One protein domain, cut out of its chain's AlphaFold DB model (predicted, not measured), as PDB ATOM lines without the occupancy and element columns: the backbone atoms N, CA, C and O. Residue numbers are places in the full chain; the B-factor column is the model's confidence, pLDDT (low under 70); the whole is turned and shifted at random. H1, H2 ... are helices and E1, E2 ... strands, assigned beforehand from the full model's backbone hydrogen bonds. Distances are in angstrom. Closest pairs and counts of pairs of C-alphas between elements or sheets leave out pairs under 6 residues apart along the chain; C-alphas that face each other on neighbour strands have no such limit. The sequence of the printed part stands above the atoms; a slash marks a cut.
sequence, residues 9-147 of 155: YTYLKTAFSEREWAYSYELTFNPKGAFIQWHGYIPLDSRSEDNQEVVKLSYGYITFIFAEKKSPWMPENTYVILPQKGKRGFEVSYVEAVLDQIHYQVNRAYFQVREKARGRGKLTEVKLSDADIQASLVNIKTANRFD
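This is residues 9 to 147 of the 155 residues of an uncharacterized protein of Aerococcus christensenii (UniProt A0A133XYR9). A strongly twisted sheet of four strands has two helices running along one face: the short H1 over E1 and E2, and the long H2 over E3. H3 packs on the first part of H2, away from the sheet, while the hairpin of E2 and E3 ends in a long loop, residues 44 to 58, that reaches far from the core. The 139 printed residues hold three named helices and four named strands in the order H1 E1 E2 E3 E4 H2 H3. The sheet's order is E1, E2, E3, E4; it is mixed, and the class is mixed, helices and strands. The whole is only just compact, close to loose, with a radius of gyration of the C-alphas of 16.8 A and spans of 54 by 37 by 25 A.

H1, residues 9 to 17, is on the sheet at a height over the sheet of 9.7 A. It lies over E1, residues 25 to 30, and E2, residues 35 to 43; its closest C-alphas to E1 are those of Lys 13 and Leu 27, 7.0 A apart. E1 and E2 form a hairpin, with N 28 and O 37 at 2.9 A. E2 and E3, residues 59 to 67, form another, with N 38 and O 64 at 2.9 A. E1, E2 and E3 make a meander, each strand the antiparallel neighbour of the one before. E4, residues 79 to 81, is parallel to E3, with N 81 and O 65 at 2.7 A. E1 and E4 are the edge strands. H2, residues 92 to 117, is on the same face as H1, making two layers, helices on one face of a sheet. Its height over the sheet is also 9.7 A, and on the local plane it stands at 13 degrees to E3, along the strands. H1 and H2 are near each other. H3, residues 130 to 142, touches H2 with residues 93 to 101 of H2 alone, the closest C-alphas being those of Ala 97 and Leu 137, 5.1 A apart. They run opposite ways at a steep tilt of 53 degrees. H3 is not on the sheet. In H1, H2 and H3 every O i to N i+4 pair is within hydrogen-bond range.

H1 begins at C-alpha 9, (170.799, 178.304, 137.725), and is 12.1 A long. E1 measures 16.0 A, E2 25.8 A, E3 25.5 A and E4 6.3 A. H2 runs 37.3 A from C-alpha 92, (162.432, 185.683, 142.067). H3, 18.4 A long, ends at C-alpha 142, (150.107, 189.212, 149.350).

The C-alphas farthest apart, those of Asp 50 and Gly 86, are 56.1 A apart. The printed part has no cut. The links E2 to E3, E3 to E4 and H2 to H3 are long. The mean pLDDT of the printed part is 83.4; residues 45 to 58 and 144 to 146 are under 70.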
ATOM      1  N   TYR A   9     170.425 179.710 137.549       93.12
ATOM      2  CA  TYR A   9     170.799 178.304 137.725       93.12
ATOM      3  C   TYR A   9     171.088 177.981 139.187       93.12
ATOM      4  O   TYR A   9     170.528 177.019 139.714       93.12
ATOM      5  N   THR A  10     171.899 178.803 139.859       91.31
ATOM      6  CA  THR A  10     172.190 178.639 141.291       91.31
ATOM      7  C   THR A  10     170.910 178.732 142.115       91.31
ATOM      8  O   THR A  10     170.673 177.883 142.977       91.31
ATOM      9  N   TYR A  11     170.045 179.701 141.801       91.75
ATOM     10  CA  TYR A  11     168.752 179.845 142.462       91.75
ATOM     11  C   TYR A  11     167.876 178.597 142.294       91.75
ATOM     12  O   TYR A  11     167.439 178.008 143.281       91.75
ATOM     13  N   LEU A  12     167.657 178.157 141.050       93.62
ATOM     14  CA  LEU A  12     166.842 176.982 140.746       93.62
ATOM     15  C   LEU A  12     167.414 175.728 141.409       93.62
ATOM     16  O   LEU A  12     166.658 174.950 141.977       93.62
ATOM     17  N   LYS A  13     168.737 175.534 141.389       92.19
ATOM     18  CA  LYS A  13     169.389 174.379 142.015       92.19
ATOM     19  C   LYS A  13     169.062 174.286 143.507       92.19
ATOM     20  O   LYS A  13     168.680 173.213 143.969       92.19
ATOM     21  N   THR A  14     169.151 175.400 144.230       91.25
ATOM     22  CA  THR A  14     168.762 175.473 145.644       91.25
ATOM     23  C   THR A  14     167.262 175.233 145.808       91.25
ATOM     24  O   THR A  14     166.861 174.307 146.514       91.25
ATOM     25  N   ALA A  15     166.432 175.977 145.078       90.31
ATOM     26  CA  ALA A  15     164.977 175.943 145.208       90.31
ATOM     27  C   ALA A  15     164.358 174.571 144.860       90.31
ATOM     28  O   ALA A  15     163.369 174.158 145.471       90.31
ATOM     29  N   PHE A  16     164.934 173.844 143.897       90.88
ATOM     30  CA  PHE A  16     164.564 172.462 143.591       90.88
ATOM     31  C   PHE A  16     165.045 171.491 144.679       90.88
ATOM     32  O   PHE A  16     164.323 170.553 145.001       90.88
ATOM     33  N   SER A  17     166.221 171.699 145.276       88.62
ATOM     34  CA  SER A  17     166.745 170.808 146.324       88.62
ATOM     35  C   SER A  17     165.990 170.891 147.656       88.62
ATOM     36  O   SER A  17     165.929 169.905 148.384       88.62
ATOM     37  N   GLU A  18     165.381 172.041 147.960       88.75
ATOM     38  CA  GLU A  18     164.622 172.272 149.198       88.75
ATOM     39  C   GLU A  18     163.188 171.713 149.151       88.75
ATOM     40  O   GLU A  18     162.518 171.618 150.180       88.75
ATOM     41  N   ARG A  19     162.703 171.337 147.962       85.06
ATOM     42  CA  ARG A  19     161.368 170.766 147.753       85.06
ATOM     43  C   ARG A  19     161.433 169.240 147.733       85.06
ATOM     44  O   ARG A  19     162.340 168.651 147.153       85.06
ATOM     45  N   GLU A  20     160.425 168.592 148.308       86.19
ATOM     46  CA  GLU A  20     160.256 167.143 148.178       86.19
ATOM     47  C   GLU A  20     159.604 166.813 146.828       86.19
ATOM     48  O   GLU A  20     158.533 167.333 146.501       86.19
ATOM     49  N   TRP A  21     160.241 165.946 146.039       84.06
ATOM     50  CA  TRP A  21     159.766 165.545 144.712       84.06
ATOM     51  C   TRP A  21     159.308 164.094 144.716       84.06
ATOM     52  O   TRP A  21     159.977 163.222 145.265       84.06
ATOM     53  N   ALA A  22     158.197 163.817 144.031       76.81
ATOM     54  CA  ALA A  22     157.661 162.462 143.915       76.81
ATOM     55  C   ALA A  22     158.575 161.490 143.137       76.81
ATOM     56  O   ALA A  22     158.352 160.280 143.186       76.81
ATOM     57  N   TYR A  23     159.565 161.994 142.394       80.62
ATOM     58  CA  TYR A  23     160.488 161.193 141.591       80.62
ATOM     59  C   TYR A  23     161.793 161.937 141.284       80.62
ATOM     60  O   TYR A  23     161.910 163.146 141.496       80.62
ATOM     61  N   SER A  24     162.784 161.191 140.790       87.31
ATOM     62  CA  SER A  24     164.107 161.706 140.435       87.31
ATOM     63  C   SER A  24     164.040 162.739 139.313       87.31
ATOM     64  O   SER A  24     163.258 162.608 138.369       87.31
ATOM     65  N   TYR A  25     164.907 163.740 139.396       91.81
ATOM     66  CA  TYR A  25     165.044 164.777 138.387       91.81
ATOM     67  C   TYR A  25     166.510 165.160 138.193       91.81
ATOM     68  O   TYR A  25     167.357 164.905 139.049       91.81
ATOM     69  N   GLU A  26     166.783 165.820 137.076       93.38
ATOM     70  CA  GLU A  26     168.060 166.438 136.753       93.38
ATOM     71  C   GLU A  26     167.848 167.912 136.405       93.38
ATOM     72  O   GLU A  26     166.875 168.276 135.742       93.38
ATOM     73  N   LEU A  27     168.776 168.763 136.845       94.50
ATOM     74  CA  LEU A  27     168.818 170.179 136.493       94.50
ATOM     75  C   LEU A  27     170.136 170.478 135.774       94.50
ATOM     76  O   LEU A  27     171.213 170.426 136.372       94.50
ATOM     77  N   THR A  28     170.051 170.802 134.489       94.50
ATOM     78  CA  THR A  28     171.214 170.994 133.613       94.50
ATOM     79  C   THR A  28     171.204 172.381 132.985       94.50
ATOM     80  O   THR A  28     170.145 172.938 132.710       94.50
ATOM     81  N   PHE A  29     172.385 172.951 132.759       93.56
ATOM     82  CA  PHE A  29     172.548 174.179 131.987       93.56
ATOM     83  C   PHE A  29     173.056 173.837 130.585       93.56
ATOM     84  O   PHE A  29     174.019 173.085 130.435       93.56
ATOM     85  N   ASN A  30     172.404 174.377 129.557       92.75
ATOM     86  CA  ASN A  30     172.824 174.249 128.170       92.75
ATOM     87  C   ASN A  30     173.432 175.576 127.687       92.75
ATOM     88  O   ASN A  30     172.680 176.508 127.385       92.75
ATOM     89  N   PRO A  31     174.767 175.659 127.535       89.00
ATOM     90  CA  PRO A  31     175.428 176.898 127.133       89.00
ATOM     91  C   PRO A  31     175.142 177.274 125.672       89.00
ATOM     92  O   PRO A  31     174.957 178.443 125.359       89.00
ATOM     93  N   LYS A  32     175.006 176.297 124.761       88.50
ATOM     94  CA  LYS A  32     174.722 176.571 123.335       88.50
ATOM     95  C   LYS A  32     173.374 177.255 123.139       88.50
ATOM     96  O   LYS A  32     173.208 178.078 122.241       88.50
ATOM     97  N   GLY A  33     172.397 176.856 123.947       87.06
ATOM     98  CA  GLY A  33     171.050 177.398 123.901       87.06
ATOM     99  C   GLY A  33     170.782 178.523 124.896       87.06
ATOM    100  O   GLY A  33     169.716 179.127 124.780       87.06
ATOM    101  N   ALA A  34     171.707 178.785 125.827       91.06
ATOM    102  CA  ALA A  34     171.541 179.669 126.982       91.06
ATOM    103  C   ALA A  34     170.225 179.403 127.737       91.06
ATOM    104  O   ALA A  34     169.386 180.292 127.903       91.06
ATOM    105  N   PHE A  35     170.015 178.150 128.147       94.50
ATOM    106  CA  PHE A  35     168.827 177.752 128.903       94.50
ATOM    107  C   PHE A  35     169.146 176.740 129.997       94.50
ATOM    108  O   PHE A  35     170.110 175.980 129.910       94.50
ATOM    109  N   ILE A  36     168.291 176.707 131.013       95.56
ATOM    110  CA  ILE A  36     168.346 175.744 132.108       95.56
ATOM    111  C   ILE A  36     167.212 174.748 131.903       95.56
ATOM    112  O   ILE A  36     166.057 175.133 131.735       95.56
ATOM    113  N   GLN A  37     167.539 173.465 131.903       95.25
ATOM    114  CA  GLN A  37     166.596 172.379 131.716       95.25
ATOM    115  C   GLN A  37     166.412 171.629 133.027       95.25
ATOM    116  O   GLN A  37     167.357 171.039 133.551       95.25
ATOM    117  N   TRP A  38     165.176 171.607 133.513       94.56
ATOM    118  CA  TRP A  38     164.730 170.642 134.504       94.56
ATOM    119  C   TRP A  38     164.102 169.454 133.779       94.56
ATOM    120  O   TRP A  38     163.223 169.635 132.933       94.56
ATOM    121  N   HIS A  39     164.550 168.246 134.095       92.81
ATOM    122  CA  HIS A  39     164.074 167.011 133.483       92.81
ATOM    123  C   HIS A  39     163.717 166.000 134.570       92.81
ATOM    124  O   HIS A  39     164.576 165.595 135.346       92.81
ATOM    125  N   GLY A  40     162.447 165.614 134.644       89.44
ATOM    126  CA  GLY A  40     161.927 164.704 135.657       89.44
ATOM    127  C   GLY A  40     161.545 163.345 135.078       89.44
ATOM    128  O   GLY A  40     160.922 163.278 134.016       89.44
ATOM    129  N   TYR A  41     161.873 162.275 135.804       87.25
ATOM    130  CA  TYR A  41     161.676 160.884 135.393       87.25
ATOM    131  C   TYR A  41     160.520 160.234 136.166       87.25
ATOM    132  O   TYR A  41     160.670 159.881 137.331       87.25
ATOM    133  N   ILE A  42     159.368 160.023 135.526       82.94
ATOM    134  CA  ILE A  42     158.194 159.406 136.159       82.94
ATOM    135  C   ILE A  42     158.227 157.891 135.948       82.94
ATOM    136  O   ILE A  42     158.090 157.455 134.804       82.94
ATOM    137  N   PRO A  43     158.331 157.066 137.003       76.75
ATOM    138  CA  PRO A  43     158.212 155.619 136.854       76.75
ATOM    139  C   PRO A  43     156.785 155.249 136.422       76.75
ATOM    140  O   PRO A  43     155.811 155.667 137.050       76.75
ATOM    141  N   LEU A  44     156.663 154.479 135.341       74.88
ATOM    142  CA  LEU A  44     155.378 154.045 134.778       74.88
ATOM    143  C   LEU A  44     154.926 152.678 135.299       74.88
ATOM    144  O   LEU A  44     153.762 152.318 135.118       74.88
ATOM    145  N   ASP A  45     155.812 151.921 135.942       69.06
ATOM    146  CA  ASP A  45     155.498 150.557 136.352       69.06
ATOM    147  C   ASP A  45     154.696 150.529 137.655       69.06
ATOM    148  O   ASP A  45     155.054 151.140 138.669       69.06
ATOM    149  N   SER A  46     153.607 149.762 137.653       56.00
ATOM    150  CA  SER A  46     152.951 149.332 138.879       56.00
ATOM    151  C   SER A  46     153.759 148.194 139.488       56.00
ATOM    152  O   SER A  46     153.886 147.119 138.909       56.00
ATOM    153  N   ARG A  47     154.261 148.390 140.710       55.03
ATOM    154  CA  ARG A  47     154.570 147.242 141.565       55.03
ATOM    155  C   ARG A  47     153.257 146.489 141.782       55.03
ATOM    156  O   ARG A  47     152.363 147.019 142.440       55.03
ATOM    157  N   SER A  48     153.112 145.297 141.208       46.94
ATOM    158  CA  SER A  48     152.131 144.343 141.720       46.94
ATOM    159  C   SER A  48     152.594 143.944 143.114       46.94
ATOM    160  O   SER A  48     153.739 143.520 143.267       46.94
ATOM    161  N   GLU A  49     151.734 144.090 144.119       51.56
ATOM    162  CA  GLU A  49     152.041 143.714 145.508       51.56
ATOM    163  C   GLU A  49     152.435 142.225 145.646       51.56
ATOM    164  O   GLU A  49     153.114 141.874 146.605       51.56
ATOM    165  N   ASP A  50     152.130 141.394 144.638       53.47
ATOM    166  CA  ASP A  50     152.354 139.943 144.634       53.47
ATOM    167  C   ASP A  50     153.576 139.435 143.841       53.47
ATOM    168  O   ASP A  50     153.850 138.240 143.878       53.47
ATOM    169  N   ASN A  51     154.342 140.281 143.139       49.47
ATOM    170  CA  ASN A  51     155.509 139.812 142.372       49.47
ATOM    171  C   ASN A  51     156.718 140.740 142.543       49.47
ATOM    172  O   ASN A  51     156.704 141.898 142.133       49.47
ATOM    173  N   GLN A  52     157.783 140.198 143.142       50.78
ATOM    174  CA  GLN A  52     159.055 140.879 143.418       50.78
ATOM    175  C   GLN A  52     159.948 141.064 142.174       50.78
ATOM    176  O   GLN A  52     161.027 141.645 142.284       50.78
ATOM    177  N   GLU A  53     159.525 140.616 140.990       50.19
ATOM    178  CA  GLU A  53     160.291 140.807 139.758       50.19
ATOM    179  C   GLU A  53     159.888 142.101 139.043       50.19
ATOM    180  O   GLU A  53     158.820 142.224 138.445       50.19
ATOM    181  N   VAL A  54     160.788 143.085 139.077       52.41
ATOM    182  CA  VAL A  54     160.718 144.274 138.223       52.41
ATOM    183  C   VAL A  54     161.157 143.860 136.817       52.41
ATOM    184  O   VAL A  54     162.344 143.856 136.507       52.41
ATOM    185  N   VAL A  55     160.208 143.466 135.964       51.94
ATOM    186  CA  VAL A  55     160.527 142.884 134.643       51.94
ATOM    187  C   VAL A  55     161.000 143.935 133.622       51.94
ATOM    188  O   VAL A  55     161.722 143.594 132.685       51.94
ATOM    189  N   LYS A  56     160.677 145.224 133.790       53.19
ATOM    190  CA  LYS A  56     161.254 146.321 132.990       53.19
ATOM    191  C   LYS A  56     160.922 147.664 133.628       53.19
ATOM    192  O   LYS A  56     159.746 147.923 133.831       53.19
ATOM    193  N   LEU A  57     161.924 148.501 133.912       58.19
ATOM    194  CA  LEU A  57     161.676 149.878 134.342       58.19
ATOM    195  C   LEU A  57     161.334 150.740 133.122       58.19
ATOM    196  O   LEU A  57     162.186 150.948 132.257       58.19
ATOM    197  N   SER A  58     160.098 151.218 133.039       67.81
ATOM    198  CA  SER A  58     159.647 152.153 132.007       67.81
ATOM    199  C   SER A  58     159.431 153.525 132.635       67.81
ATOM    200  O   SER A  58     158.747 153.645 133.649       67.81
ATOM    201  N   TYR A  59     159.988 154.573 132.027       70.31
ATOM    202  CA  TYR A  59     159.862 155.944 132.523       70.31
ATOM    203  C   TYR A  59     159.154 156.832 131.503       70.31
ATOM    204  O   TYR A  59     159.476 156.820 130.315       70.31
ATOM    205  N   GLY A  60     158.197 157.623 131.981       78.12
ATOM    206  CA  GLY A  60     157.757 158.835 131.308       78.12
ATOM    207  C   GLY A  60     158.682 159.981 131.697       78.12
ATOM    208  O   GLY A  60     159.335 159.929 132.738       78.12
ATOM    209  N   TYR A  61     158.731 161.025 130.882       83.50
ATOM    210  CA  TYR A  61     159.549 162.198 131.168       83.50
ATOM    211  C   TYR A  61     158.735 163.482 131.050       83.50
ATOM    212  O   TYR A  61     157.825 163.589 130.228       83.50
ATOM    213  N   ILE A  62     159.083 164.466 131.877       87.69
ATOM    214  CA  ILE A  62     158.572 165.834 131.791       87.69
ATOM    215  C   ILE A  62     159.768 166.774 131.799       87.69
ATOM    216  O   ILE A  62     160.662 166.638 132.631       87.69
ATOM    217  N   THR A  63     159.777 167.729 130.872       91.25
ATOM    218  CA  THR A  63     160.874 168.689 130.741       91.25
ATOM    219  C   THR A  63     160.351 170.117 130.786       91.25
ATOM    220  O   THR A  63     159.481 170.491 129.992       91.25
ATOM    221  N   PHE A  64     160.933 170.918 131.676       93.62
ATOM    222  CA  PHE A  64     160.721 172.358 131.766       93.62
ATOM    223  C   PHE A  64     162.024 173.076 131.416       93.62
ATOM    224  O   PHE A  64     163.097 172.697 131.885       93.62
ATOM    225  N   ILE A  65     161.934 174.110 130.586       95.06
ATOM    226  CA  ILE A  65     163.075 174.899 130.128       95.06
ATOM    227  C   ILE A  65     162.896 176.329 130.608       95.06
ATOM    228  O   ILE A  65     161.965 177.002 130.183       95.06
ATOM    229  N   PHE A  66     163.815 176.811 131.432       95.62
ATOM    230  CA  PHE A  66     163.920 178.221 131.780       95.62
ATOM    231  C   PHE A  66     164.888 178.890 130.810       95.62
ATOM    232  O   PHE A  66     166.049 178.488 130.707       95.62
ATOM    233  N   ALA A  67     164.414 179.895 130.080       94.81
ATOM    234  CA  ALA A  67     165.221 180.613 129.103       94.81
ATOM    235  C   ALA A  67     164.806 182.078 129.003       94.81
ATOM    236  O   ALA A  67     163.625 182.394 129.068       94.81
ATOM    237  N   GLU A  68     165.747 182.986 128.758       92.94
ATOM    238  CA  GLU A  68     165.409 184.402 128.537       92.94
ATOM    239  C   GLU A  68     164.764 184.645 127.159       92.94
ATOM    240  O   GLU A  68     164.073 185.640 126.941       92.94
ATOM    241  N   LYS A  69     164.966 183.717 126.217       91.19
ATOM    242  CA  LYS A  69     164.380 183.713 124.870       91.19
ATOM    243  C   LYS A  69     164.291 182.286 124.330       91.19
ATOM    244  O   LYS A  69     165.046 181.413 124.748       91.19
ATOM    245  N   LYS A  70     163.412 182.053 123.350       89.94
ATOM    246  CA  LYS A  70     163.364 180.765 122.635       89.94
ATOM    247  C   LYS A  70     164.662 180.531 121.854       89.94
ATOM    248  O   LYS A  70     165.197 181.460 121.251       89.94
ATOM    249  N   SER A  71     165.136 179.288 121.848       89.31
ATOM    250  CA  SER A  71     166.372 178.864 121.187       89.31
ATOM    251  C   SER A  71     166.109 177.635 120.312       89.31
ATOM    252  O   SER A  71     165.364 176.753 120.737       89.31
ATOM    253  N   PRO A  72     166.718 177.528 119.115       89.88
ATOM    254  CA  PRO A  72     166.576 176.347 118.258       89.88
ATOM    255  C   PRO A  72     167.215 175.085 118.860       89.88
ATOM    256  O   PRO A  72     166.961 173.988 118.383       89.88
ATOM    257  N   TRP A  73     168.038 175.231 119.902       89.38
ATOM    258  CA  TRP A  73     168.676 174.122 120.616       89.38
ATOM    259  C   TRP A  73     167.788 173.503 121.706       89.38
ATOM    260  O   TRP A  73     168.229 172.590 122.402       89.38
ATOM    261  N   MET A  74     166.576 174.027 121.904       91.12
ATOM    262  CA  MET A  74     165.628 173.496 122.881       91.12
ATOM    263  C   MET A  74     165.021 172.184 122.364       91.12
ATOM    264  O   MET A  74     164.592 172.147 121.210       91.12
ATOM    265  N   PRO A  75     164.949 171.123 123.189       86.88
ATOM    266  CA  PRO A  75     164.267 169.897 122.802       86.88
ATOM    267  C   PRO A  75     162.797 170.137 122.436       86.88
ATOM    268  O   PRO A  75     162.117 170.991 123.017       86.88
ATOM    269  N   GLU A  76     162.295 169.347 121.491       82.56
ATOM    270  CA  GLU A  76     160.873 169.314 121.147       82.56
ATOM    271  C   GLU A  76     160.044 168.739 122.311       82.56
ATOM    272  O   GLU A  76     160.554 167.986 123.141       82.56
ATOM    273  N   ASN A  77     158.749 169.072 122.372       79.94
ATOM    274  CA  ASN A  77     157.822 168.632 123.432       79.94
ATOM    275  C   ASN A  77     158.223 169.072 124.854       79.94
ATOM    276  O   ASN A  77     158.043 168.334 125.824       79.94
ATOM    277  N   THR A  78     158.763 170.283 124.983       85.50
ATOM    278  CA  THR A  78     159.154 170.879 126.266       85.50
ATOM    279  C   THR A  78     158.321 172.114 126.586       85.50
ATOM    280  O   THR A  78     157.808 172.796 125.696       85.50
ATOM    281  N   TYR A  79     158.189 172.419 127.876       88.88
ATOM    282  CA  TYR A  79     157.554 173.655 128.328       88.88
ATOM    283  C   TYR A  79     158.615 174.734 128.506       88.88
ATOM    284  O   TYR A  79     159.433 174.658 129.422       88.88
ATOM    285  N   VAL A  80     158.596 175.737 127.629       92.44
ATOM    286  CA  VAL A  80     159.516 176.877 127.699       92.44
ATOM    287  C   VAL A  80     158.909 177.970 128.571       92.44
ATOM    288  O   VAL A  80     157.874 178.542 128.237       92.44
ATOM    289  N   ILE A  81     159.588 178.268 129.669       94.31
ATOM    290  CA  ILE A  81     159.269 179.306 130.640       94.31
ATOM    291  C   ILE A  81     160.170 180.502 130.327       94.31
ATOM    292  O   ILE A  81     161.398 180.387 130.318       94.31
ATOM    293  N   LEU A  82     159.539 181.640 130.050       93.94
ATOM    294  CA  LEU A  82     160.196 182.899 129.711       93.94
ATOM    295  C   LEU A  82     159.985 183.928 130.832       93.94
ATOM    296  O   LEU A  82     159.021 183.804 131.590       93.94
ATOM    297  N   PRO A  83     160.826 184.971 130.917       92.50
ATOM    298  CA  PRO A  83     160.568 186.132 131.757       92.50
ATOM    299  C   PRO A  83     159.177 186.735 131.541       92.50
ATOM    300  O   PRO A  83     158.621 186.690 130.439       92.50
ATOM    301  N   GLN A  84     158.644 187.384 132.580       90.00
ATOM    302  CA  GLN A  84     157.410 188.159 132.452       90.00
ATOM    303  C   GLN A  84     157.557 189.266 131.395       90.00
ATOM    304  O   GLN A  84     158.627 189.851 131.210       90.00
ATOM    305  N   LYS A  85     156.458 189.588 130.704       86.62
ATOM    306  CA  LYS A  85     156.451 190.590 129.630       86.62
ATOM    307  C   LYS A  85     157.026 191.925 130.120       86.62
ATOM    308  O   LYS A  85     156.528 192.511 131.074       86.62
ATOM    309  N   GLY A  86     158.035 192.427 129.407       84.50
ATOM    310  CA  GLY A  86     158.706 193.692 129.729       84.50
ATOM    311  C   GLY A  86     159.886 193.560 130.696       84.50
ATOM    312  O   GLY A  86     160.579 194.551 130.915       84.50
ATOM    313  N   LYS A  87     160.153 192.364 131.229       85.56
ATOM    314  CA  LYS A  87     161.351 192.063 132.019       85.56
ATOM    315  C   LYS A  87     162.415 191.428 131.140       85.56
ATOM    316  O   LYS A  87     162.105 190.730 130.175       85.56
ATOM    317  N   ARG A  88     163.681 191.716 131.445       83.75
ATOM    318  CA  ARG A  88     164.806 191.132 130.710       83.75
ATOM    319  C   ARG A  88     165.204 189.776 131.296       83.75
ATOM    320  O   ARG A  88     165.807 188.992 130.572       83.75
ATOM    321  N   GLY A  89     164.922 189.532 132.572       89.62
ATOM    322  CA  GLY A  89     165.257 188.331 133.334       89.62
ATOM    323  C   GLY A  89     164.113 187.919 134.261       89.62
ATOM    324  O   GLY A  89     162.999 188.441 134.178       89.62
ATOM    325  N   PHE A  90     164.371 186.947 135.125       93.00
ATOM    326  CA  PHE A  90     163.354 186.295 135.939       93.00
ATOM    327  C   PHE A  90     163.262 186.919 137.328       93.00
ATOM    328  O   PHE A  90     164.169 186.769 138.137       93.00
ATOM    329  N   GLU A  91     162.148 187.573 137.640       91.81
ATOM    330  CA  GLU A  91     161.868 187.985 139.020       91.81
ATOM    331  C   GLU A  91     161.785 186.753 139.929       91.81
ATOM    332  O   GLU A  91     161.083 185.797 139.593       91.81
ATOM    333  N   VAL A  92     162.449 186.787 141.089       90.69
ATOM    334  CA  VAL A  92     162.432 185.683 142.067       90.69
ATOM    335  C   VAL A  92     160.998 185.243 142.383       90.69
ATOM    336  O   VAL A  92     160.675 184.062 142.283       90.69
ATOM    337  N   SER A  93     160.103 186.190 142.674       89.50
ATOM    338  CA  SER A  93     158.691 185.887 142.959       89.50
ATOM    339  C   SER A  93     157.961 185.164 141.815       89.50
ATOM    340  O   SER A  93     157.099 184.320 142.064       89.50
ATOM    341  N   TYR A  94     158.316 185.448 140.560       92.19
ATOM    342  CA  TYR A  94     157.780 184.736 139.399       92.19
ATOM    343  C   TYR A  94     158.348 183.328 139.281       92.19
ATOM    344  O   TYR A  94     157.602 182.397 138.986       92.19
ATOM    345  N   VAL A  95     159.646 183.160 139.542       92.81
ATOM    346  CA  VAL A  95     160.275 181.836 139.579       92.81
ATOM    347  C   VAL A  95     159.614 180.967 140.640       92.81
ATOM    348  O   VAL A  95     159.235 179.844 140.331       92.81
ATOM    349  N   GLU A  96     159.381 181.491 141.843       91.44
ATOM    350  CA  GLU A  96     158.662 180.776 142.902       91.44
ATOM    351  C   GLU A  96     157.246 180.366 142.469       91.44
ATOM    352  O   GLU A  96     156.875 179.199 142.593       91.44
ATOM    353  N   ALA A  97     156.487 181.280 141.854       92.25
ATOM    354  CA  ALA A  97     155.152 180.976 141.338       92.25
ATOM    355  C   ALA A  97     155.169 179.846 140.292       92.25
ATOM    356  O   ALA A  97     154.294 178.976 140.285       92.25
ATOM    357  N   VAL A  98     156.172 179.848 139.408       94.06
ATOM    358  CA  VAL A  98     156.387 178.793 138.412       94.06
ATOM    359  C   VAL A  98     156.780 177.476 139.077       94.06
ATOM    360  O   VAL A  98     156.261 176.433 138.688       94.06
ATOM    361  N   LEU A  99     157.668 177.498 140.073       92.50
ATOM    362  CA  LEU A  99     158.114 176.302 140.787       92.50
ATOM    363  C   LEU A  99     156.959 175.610 141.514       92.50
ATOM    364  O   LEU A  99     156.856 174.385 141.446       92.50
ATOM    365  N   ASP A 100     156.057 176.374 142.127       90.81
ATOM    366  CA  ASP A 100     154.857 175.828 142.764       90.81
ATOM    367  C   ASP A 100     153.943 175.137 141.741       90.81
ATOM    368  O   ASP A 100     153.424 174.045 141.988       90.81
ATOM    369  N   GLN A 101     153.797 175.722 140.549       91.88
ATOM    370  CA  GLN A 101     153.028 175.109 139.467       91.88
ATOM    371  C   GLN A 101     153.710 173.868 138.888       91.88
ATOM    372  O   GLN A 101     153.041 172.860 138.654       91.88
ATOM    373  N   ILE A 102     155.032 173.896 138.698       92.31
ATOM    374  CA  ILE A 102     155.807 172.719 138.290       92.31
ATOM    375  C   ILE A 102     155.589 171.597 139.302       92.31
ATOM    376  O   ILE A 102     155.204 170.497 138.909       92.31
ATOM    377  N   HIS A 103     155.761 171.878 140.594       90.56
ATOM    378  CA  HIS A 103     155.585 170.897 141.663       90.56
ATOM    379  C   HIS A 103     154.176 170.300 141.673       90.56
ATOM    380  O   HIS A 103     154.020 169.076 141.686       90.56
ATOM    381  N   TYR A 104     153.145 171.141 141.567       89.81
ATOM    382  CA  TYR A 104     151.757 170.693 141.486       89.81
ATOM    383  C   TYR A 104     151.513 169.765 140.287       89.81
ATOM    384  O   TYR A 104     150.958 168.673 140.446       89.81
ATOM    385  N   GLN A 105     151.948 170.159 139.085       88.25
ATOM    386  CA  GLN A 105     151.724 169.361 137.877       88.25
ATOM    387  C   GLN A 105     152.523 168.056 137.884       88.25
ATOM    388  O   GLN A 105     152.004 167.018 137.473       88.25
ATOM    389  N   VAL A 106     153.758 168.086 138.386       88.38
ATOM    390  CA  VAL A 106     154.621 166.912 138.570       88.38
ATOM    391  C   VAL A 106     153.943 165.892 139.486       88.38
ATOM    392  O   VAL A 106     153.822 164.721 139.115       88.38
ATOM    393  N   ASN A 107     153.437 166.330 140.640       87.88
ATOM    394  CA  ASN A 107     152.736 165.460 141.584       87.88
ATOM    395  C   ASN A 107     151.422 164.930 141.006       87.88
ATOM    396  O   ASN A 107     151.120 163.740 141.113       87.88
ATOM    397  N   ARG A 108     150.649 165.784 140.330       87.56
ATOM    398  CA  ARG A 108     149.426 165.369 139.639       87.56
ATOM    399  C   ARG A 108     149.715 164.307 138.575       87.56
ATOM    400  O   ARG A 108     149.002 163.306 138.526       87.56
ATOM    401  N   ALA A 109     150.741 164.501 137.748       85.81
ATOM    402  CA  ALA A 109     151.139 163.542 136.719       85.81
ATOM    403  C   ALA A 109     151.502 162.188 137.337       85.81
ATOM    404  O   ALA A 109     151.040 161.149 136.865       85.81
ATOM    405  N   TYR A 110     152.245 162.203 138.445       85.12
ATOM    406  CA  TYR A 110     152.572 161.000 139.204       85.12
ATOM    407  C   TYR A 110     151.319 160.243 139.674       85.12
ATOM    408  O   TYR A 110     151.193 159.039 139.433       85.12
ATOM    409  N   PHE A 111     150.345 160.933 140.277       85.38
ATOM    410  CA  PHE A 111     149.092 160.293 140.689       85.38
ATOM    411  C   PHE A 111     148.299 159.735 139.501       85.38
ATOM    412  O   PHE A 111     147.764 158.632 139.589       85.38
ATOM    413  N   GLN A 112     148.261 160.448 138.371       85.69
ATOM    414  CA  GLN A 112     147.575 159.978 137.164       85.69
ATOM    415  C   GLN A 112     148.207 158.715 136.581       85.69
ATOM    416  O   GLN A 112     147.481 157.801 136.191       85.69
ATOM    417  N   VAL A 113     149.539 158.643 136.547       82.88
ATOM    418  CA  VAL A 113     150.264 157.447 136.099       82.88
ATOM    419  C   VAL A 113     149.955 156.260 137.010       82.88
ATOM    420  O   VAL A 113     149.615 155.186 136.514       82.88
ATOM    421  N   ARG A 114     149.975 156.451 138.334       79.94
ATOM    422  CA  ARG A 114     149.665 155.377 139.291       79.94
ATOM    423  C   ARG A 114     148.230 154.884 139.197       79.94
ATOM    424  O   ARG A 114     148.003 153.676 139.226       79.94
ATOM    425  N   GLU A 115     147.267 155.791 139.078       83.50
ATOM    426  CA  GLU A 115     145.872 155.398 138.888       83.50
ATOM    427  C   GLU A 115     145.710 154.643 137.568       83.50
ATOM    428  O   GLU A 115     145.103 153.568 137.551       83.50
ATOM    429  N   LYS A 116     146.347 155.121 136.487       82.31
ATOM    430  CA  LYS A 116     146.306 154.452 135.182       82.31
ATOM    431  C   LYS A 116     146.873 153.038 135.246       82.31
ATOM    432  O   LYS A 116     146.259 152.125 134.693       82.31
ATOM    433  N   ALA A 117     147.986 152.847 135.951       78.19
ATOM    434  CA  ALA A 117     148.608 151.542 136.155       78.19
ATOM    435  C   ALA A 117     147.728 150.579 136.981       78.19
ATOM    436  O   ALA A 117     147.811 149.366 136.819       78.19
ATOM    437  N   ARG A 118     146.821 151.110 137.814       79.38
ATOM    438  CA  ARG A 118     145.778 150.350 138.534       79.38
ATOM    439  C   ARG A 118     144.508 150.116 137.703       79.38
ATOM    440  O   ARG A 118     143.495 149.671 138.242       79.38
ATOM    441  N   GLY A 119     144.521 150.460 136.414       78.69
ATOM    442  CA  GLY A 119     143.358 150.369 135.531       78.69
ATOM    443  C   GLY A 119     142.297 151.449 135.775       78.69
ATOM    444  O   GLY A 119     141.183 151.334 135.264       78.69
ATOM    445  N   ARG A 120     142.615 152.501 136.540       73.06
ATOM    446  CA  ARG A 120     141.705 153.604 136.886       73.06
ATOM    447  C   ARG A 120     142.161 154.908 136.219       73.06
ATOM    448  O   ARG A 120     143.340 155.164 136.044       73.06
ATOM    449  N   GLY A 121     141.231 155.769 135.822       72.75
ATOM    450  CA  GLY A 121     141.572 157.112 135.331       72.75
ATOM    451  C   GLY A 121     142.187 157.203 133.921       72.75
ATOM    452  O   GLY A 121     142.264 156.241 133.148       72.75
ATOM    453  N   LYS A 122     142.563 158.434 133.553       77.00
ATOM    454  CA  LYS A 122     143.113 158.816 132.243       77.00
ATOM    455  C   LYS A 122     144.352 159.685 132.442       77.00
ATOM    456  O   LYS A 122     144.377 160.513 133.348       77.00
ATOM    457  N   LEU A 123     145.336 159.515 131.563       76.94
ATOM    458  CA  LEU A 123     146.471 160.429 131.475       76.94
ATOM    459  C   LEU A 123     145.992 161.720 130.815       76.94
ATOM    460  O   LEU A 123     145.357 161.677 129.760       76.94
ATOM    461  N   THR A 124     146.277 162.853 131.444       77.81
ATOM    462  CA  THR A 124     146.068 164.168 130.835       77.81
ATOM    463  C   THR A 124     147.409 164.826 130.591       77.81
ATOM    464  O   THR A 124     148.342 164.624 131.362       77.81
ATOM    465  N   GLU A 125     147.486 165.633 129.541       76.44
ATOM    466  CA  GLU A 125     148.664 166.447 129.265       76.44
ATOM    467  C   GLU A 125     148.963 167.366 130.460       76.44
ATOM    468  O   GLU A 125     148.067 168.030 130.993       76.44
ATOM    469  N   VAL A 126     150.223 167.382 130.888       79.56
ATOM    470  CA  VAL A 126     150.721 168.301 131.913       79.56
ATOM    471  C   VAL A 126     150.820 169.677 131.290       79.56
ATOM    472  O   VAL A 126     151.542 169.827 130.326       79.56
ATOM    473  N   LYS A 127     150.121 170.683 131.812       79.88
ATOM    474  CA  LYS A 127     150.209 172.054 131.291       79.88
ATOM    475  C   LYS A 127     150.499 173.020 132.418       79.88
ATOM    476  O   LYS A 127     149.837 172.971 133.450       79.88
ATOM    477  N   LEU A 128     151.452 173.916 132.184       84.25
ATOM    478  CA  LEU A 128     151.585 175.126 132.982       84.25
ATOM    479  C   LEU A 128     150.587 176.151 132.443       84.25
ATOM    480  O   LEU A 128     150.614 176.492 131.262       84.25
ATOM    481  N   SER A 129     149.667 176.576 133.297       86.25
ATOM    482  CA  SER A 129     148.667 177.589 132.974       86.25
ATOM    483  C   SER A 129     149.190 178.952 133.402       86.25
ATOM    484  O   SER A 129     149.483 179.153 134.581       86.25
ATOM    485  N   ASP A 130     149.254 179.904 132.470       86.38
ATOM    486  CA  ASP A 130     149.618 181.287 132.794       86.38
ATOM    487  C   ASP A 130     148.691 181.865 133.869       86.38
ATOM    488  O   ASP A 130     149.153 182.565 134.765       86.38
ATOM    489  N   ALA A 131     147.398 181.527 133.835       87.88
ATOM    490  CA  ALA A 131     146.441 181.968 134.846       87.88
ATOM    491  C   ALA A 131     146.781 181.422 136.242       87.88
ATOM    492  O   ALA A 131     146.718 182.170 137.218       87.88
ATOM    493  N   ASP A 132     147.200 180.158 136.337       89.19
ATOM    494  CA  ASP A 132     147.544 179.534 137.620       89.19
ATOM    495  C   ASP A 132     148.885 180.064 138.156       89.19
ATOM    496  O   ASP A 132     149.040 180.269 139.362       89.19
ATOM    497  N   ILE A 133     149.839 180.363 137.263       90.88
ATOM    498  CA  ILE A 133     151.090 181.047 137.618       90.88
ATOM    499  C   ILE A 133     150.788 182.454 138.146       90.88
ATOM    500  O   ILE A 133     151.306 182.837 139.192       90.88
ATOM    501  N   GLN A 134     149.924 183.220 137.471       89.94
ATOM    502  CA  GLN A 134     149.539 184.561 137.925       89.94
ATOM    503  C   GLN A 134     148.789 184.522 139.262       89.94
ATOM    504  O   GLN A 134     149.055 185.349 140.132       89.94
ATOM    505  N   ALA A 135     147.902 183.545 139.468       88.88
ATOM    506  CA  ALA A 135     147.224 183.356 140.748       88.88
ATOM    507  C   ALA A 135     148.219 183.038 141.879       88.88
ATOM    508  O   ALA A 135     148.138 183.633 142.955       88.88
ATOM    509  N   SER A 136     149.195 182.156 141.625       87.56
ATOM    510  CA  SER A 136     150.262 181.858 142.589       87.56
ATOM    511  C   SER A 136     151.112 183.096 142.896       87.56
ATOM    512  O   SER A 136     151.357 183.421 144.058       87.56
ATOM    513  N   LEU A 137     151.465 183.872 141.867       88.62
ATOM    514  CA  LEU A 137     152.220 185.113 142.018       88.62
ATOM    515  C   LEU A 137     151.481 186.140 142.889       88.62
ATOM    516  O   LEU A 137     152.102 186.793 143.728       88.62
ATOM    517  N   VAL A 138     150.161 186.276 142.726       87.31
ATOM    518  CA  VAL A 138     149.335 187.138 143.587       87.31
ATOM    519  C   VAL A 138     149.410 186.678 145.044       87.31
ATOM    520  O   VAL A 138     149.617 187.514 145.919       87.31
ATOM    521  N   ASN A 139     149.315 185.371 145.308       86.00
ATOM    522  CA  ASN A 139     149.413 184.819 146.663       86.00
ATOM    523  C   ASN A 139     150.792 185.055 147.301       86.00
ATOM    524  O   ASN A 139     150.883 185.404 148.477       86.00
ATOM    525  N   ILE A 140     151.874 184.911 146.532       83.62
ATOM    526  CA  ILE A 140     153.240 185.185 147.004       83.62
ATOM    527  C   ILE A 140     153.399 186.670 147.360       83.62
ATOM    528  O   ILE A 140     153.942 187.005 148.416       83.62
ATOM    529  N   LYS A 141     152.875 187.563 146.509       81.62
ATOM    530  CA  LYS A 141     152.921 189.017 146.721       81.62
ATOM    531  C   LYS A 141     152.117 189.456 147.944       81.62
ATOM    532  O   LYS A 141     152.581 190.309 148.695       81.62
ATOM    533  N   THR A 142     150.942 188.876 148.182       77.31
ATOM    534  CA  THR A 142     150.107 189.212 149.350       77.31
ATOM    535  C   THR A 142     150.656 188.651 150.663       77.31
ATOM    536  O   THR A 142     150.375 189.206 151.723       77.31
ATOM    537  N   ALA A 143     151.486 187.606 150.615       72.75
ATOM    538  CA  ALA A 143     152.109 186.993 151.788       72.75
ATOM    539  C   ALA A 143     153.357 187.733 152.329       72.75
ATOM    540  O   ALA A 143     154.031 187.201 153.211       72.75
ATOM    541  N   ASN A 144     153.700 188.930 151.822       61.44
ATOM    542  CA  ASN A 144     154.918 189.694 152.170       61.44
ATOM    543  C   ASN A 144     156.246 188.915 151.997       61.44
ATOM    544  O   ASN A 144     157.273 189.303 152.547       61.44
ATOM    545  N   ARG A 145     156.257 187.839 151.198       59.62
ATOM    546  CA  ARG A 145     157.466 187.084 150.797       59.62
ATOM    547  C   ARG A 145     157.965 187.543 149.429       59.62
ATOM    548  O   ARG A 145     158.285 186.741 148.557       59.62
ATOM    549  N   PHE A 146     157.918 188.849 149.213       67.31
ATOM    550  CA  PHE A 146     158.151 189.428 147.908       67.31
ATOM    551  C   PHE A 146     159.631 189.749 147.732       67.31
ATOM    552  O   PHE A 146     160.175 190.606 148.425       67.31
ATOM    553  N   ASP A 147     160.264 189.030 146.811       74.88
ATOM    554  CA  ASP A 147     161.622 189.294 146.360       74.88
ATOM    555  C   ASP A 147     161.576 189.723 144.886       74.88
ATOM    556  O   ASP A 147     161.133 188.972 144.006       74.88
TER     557      ASP A 147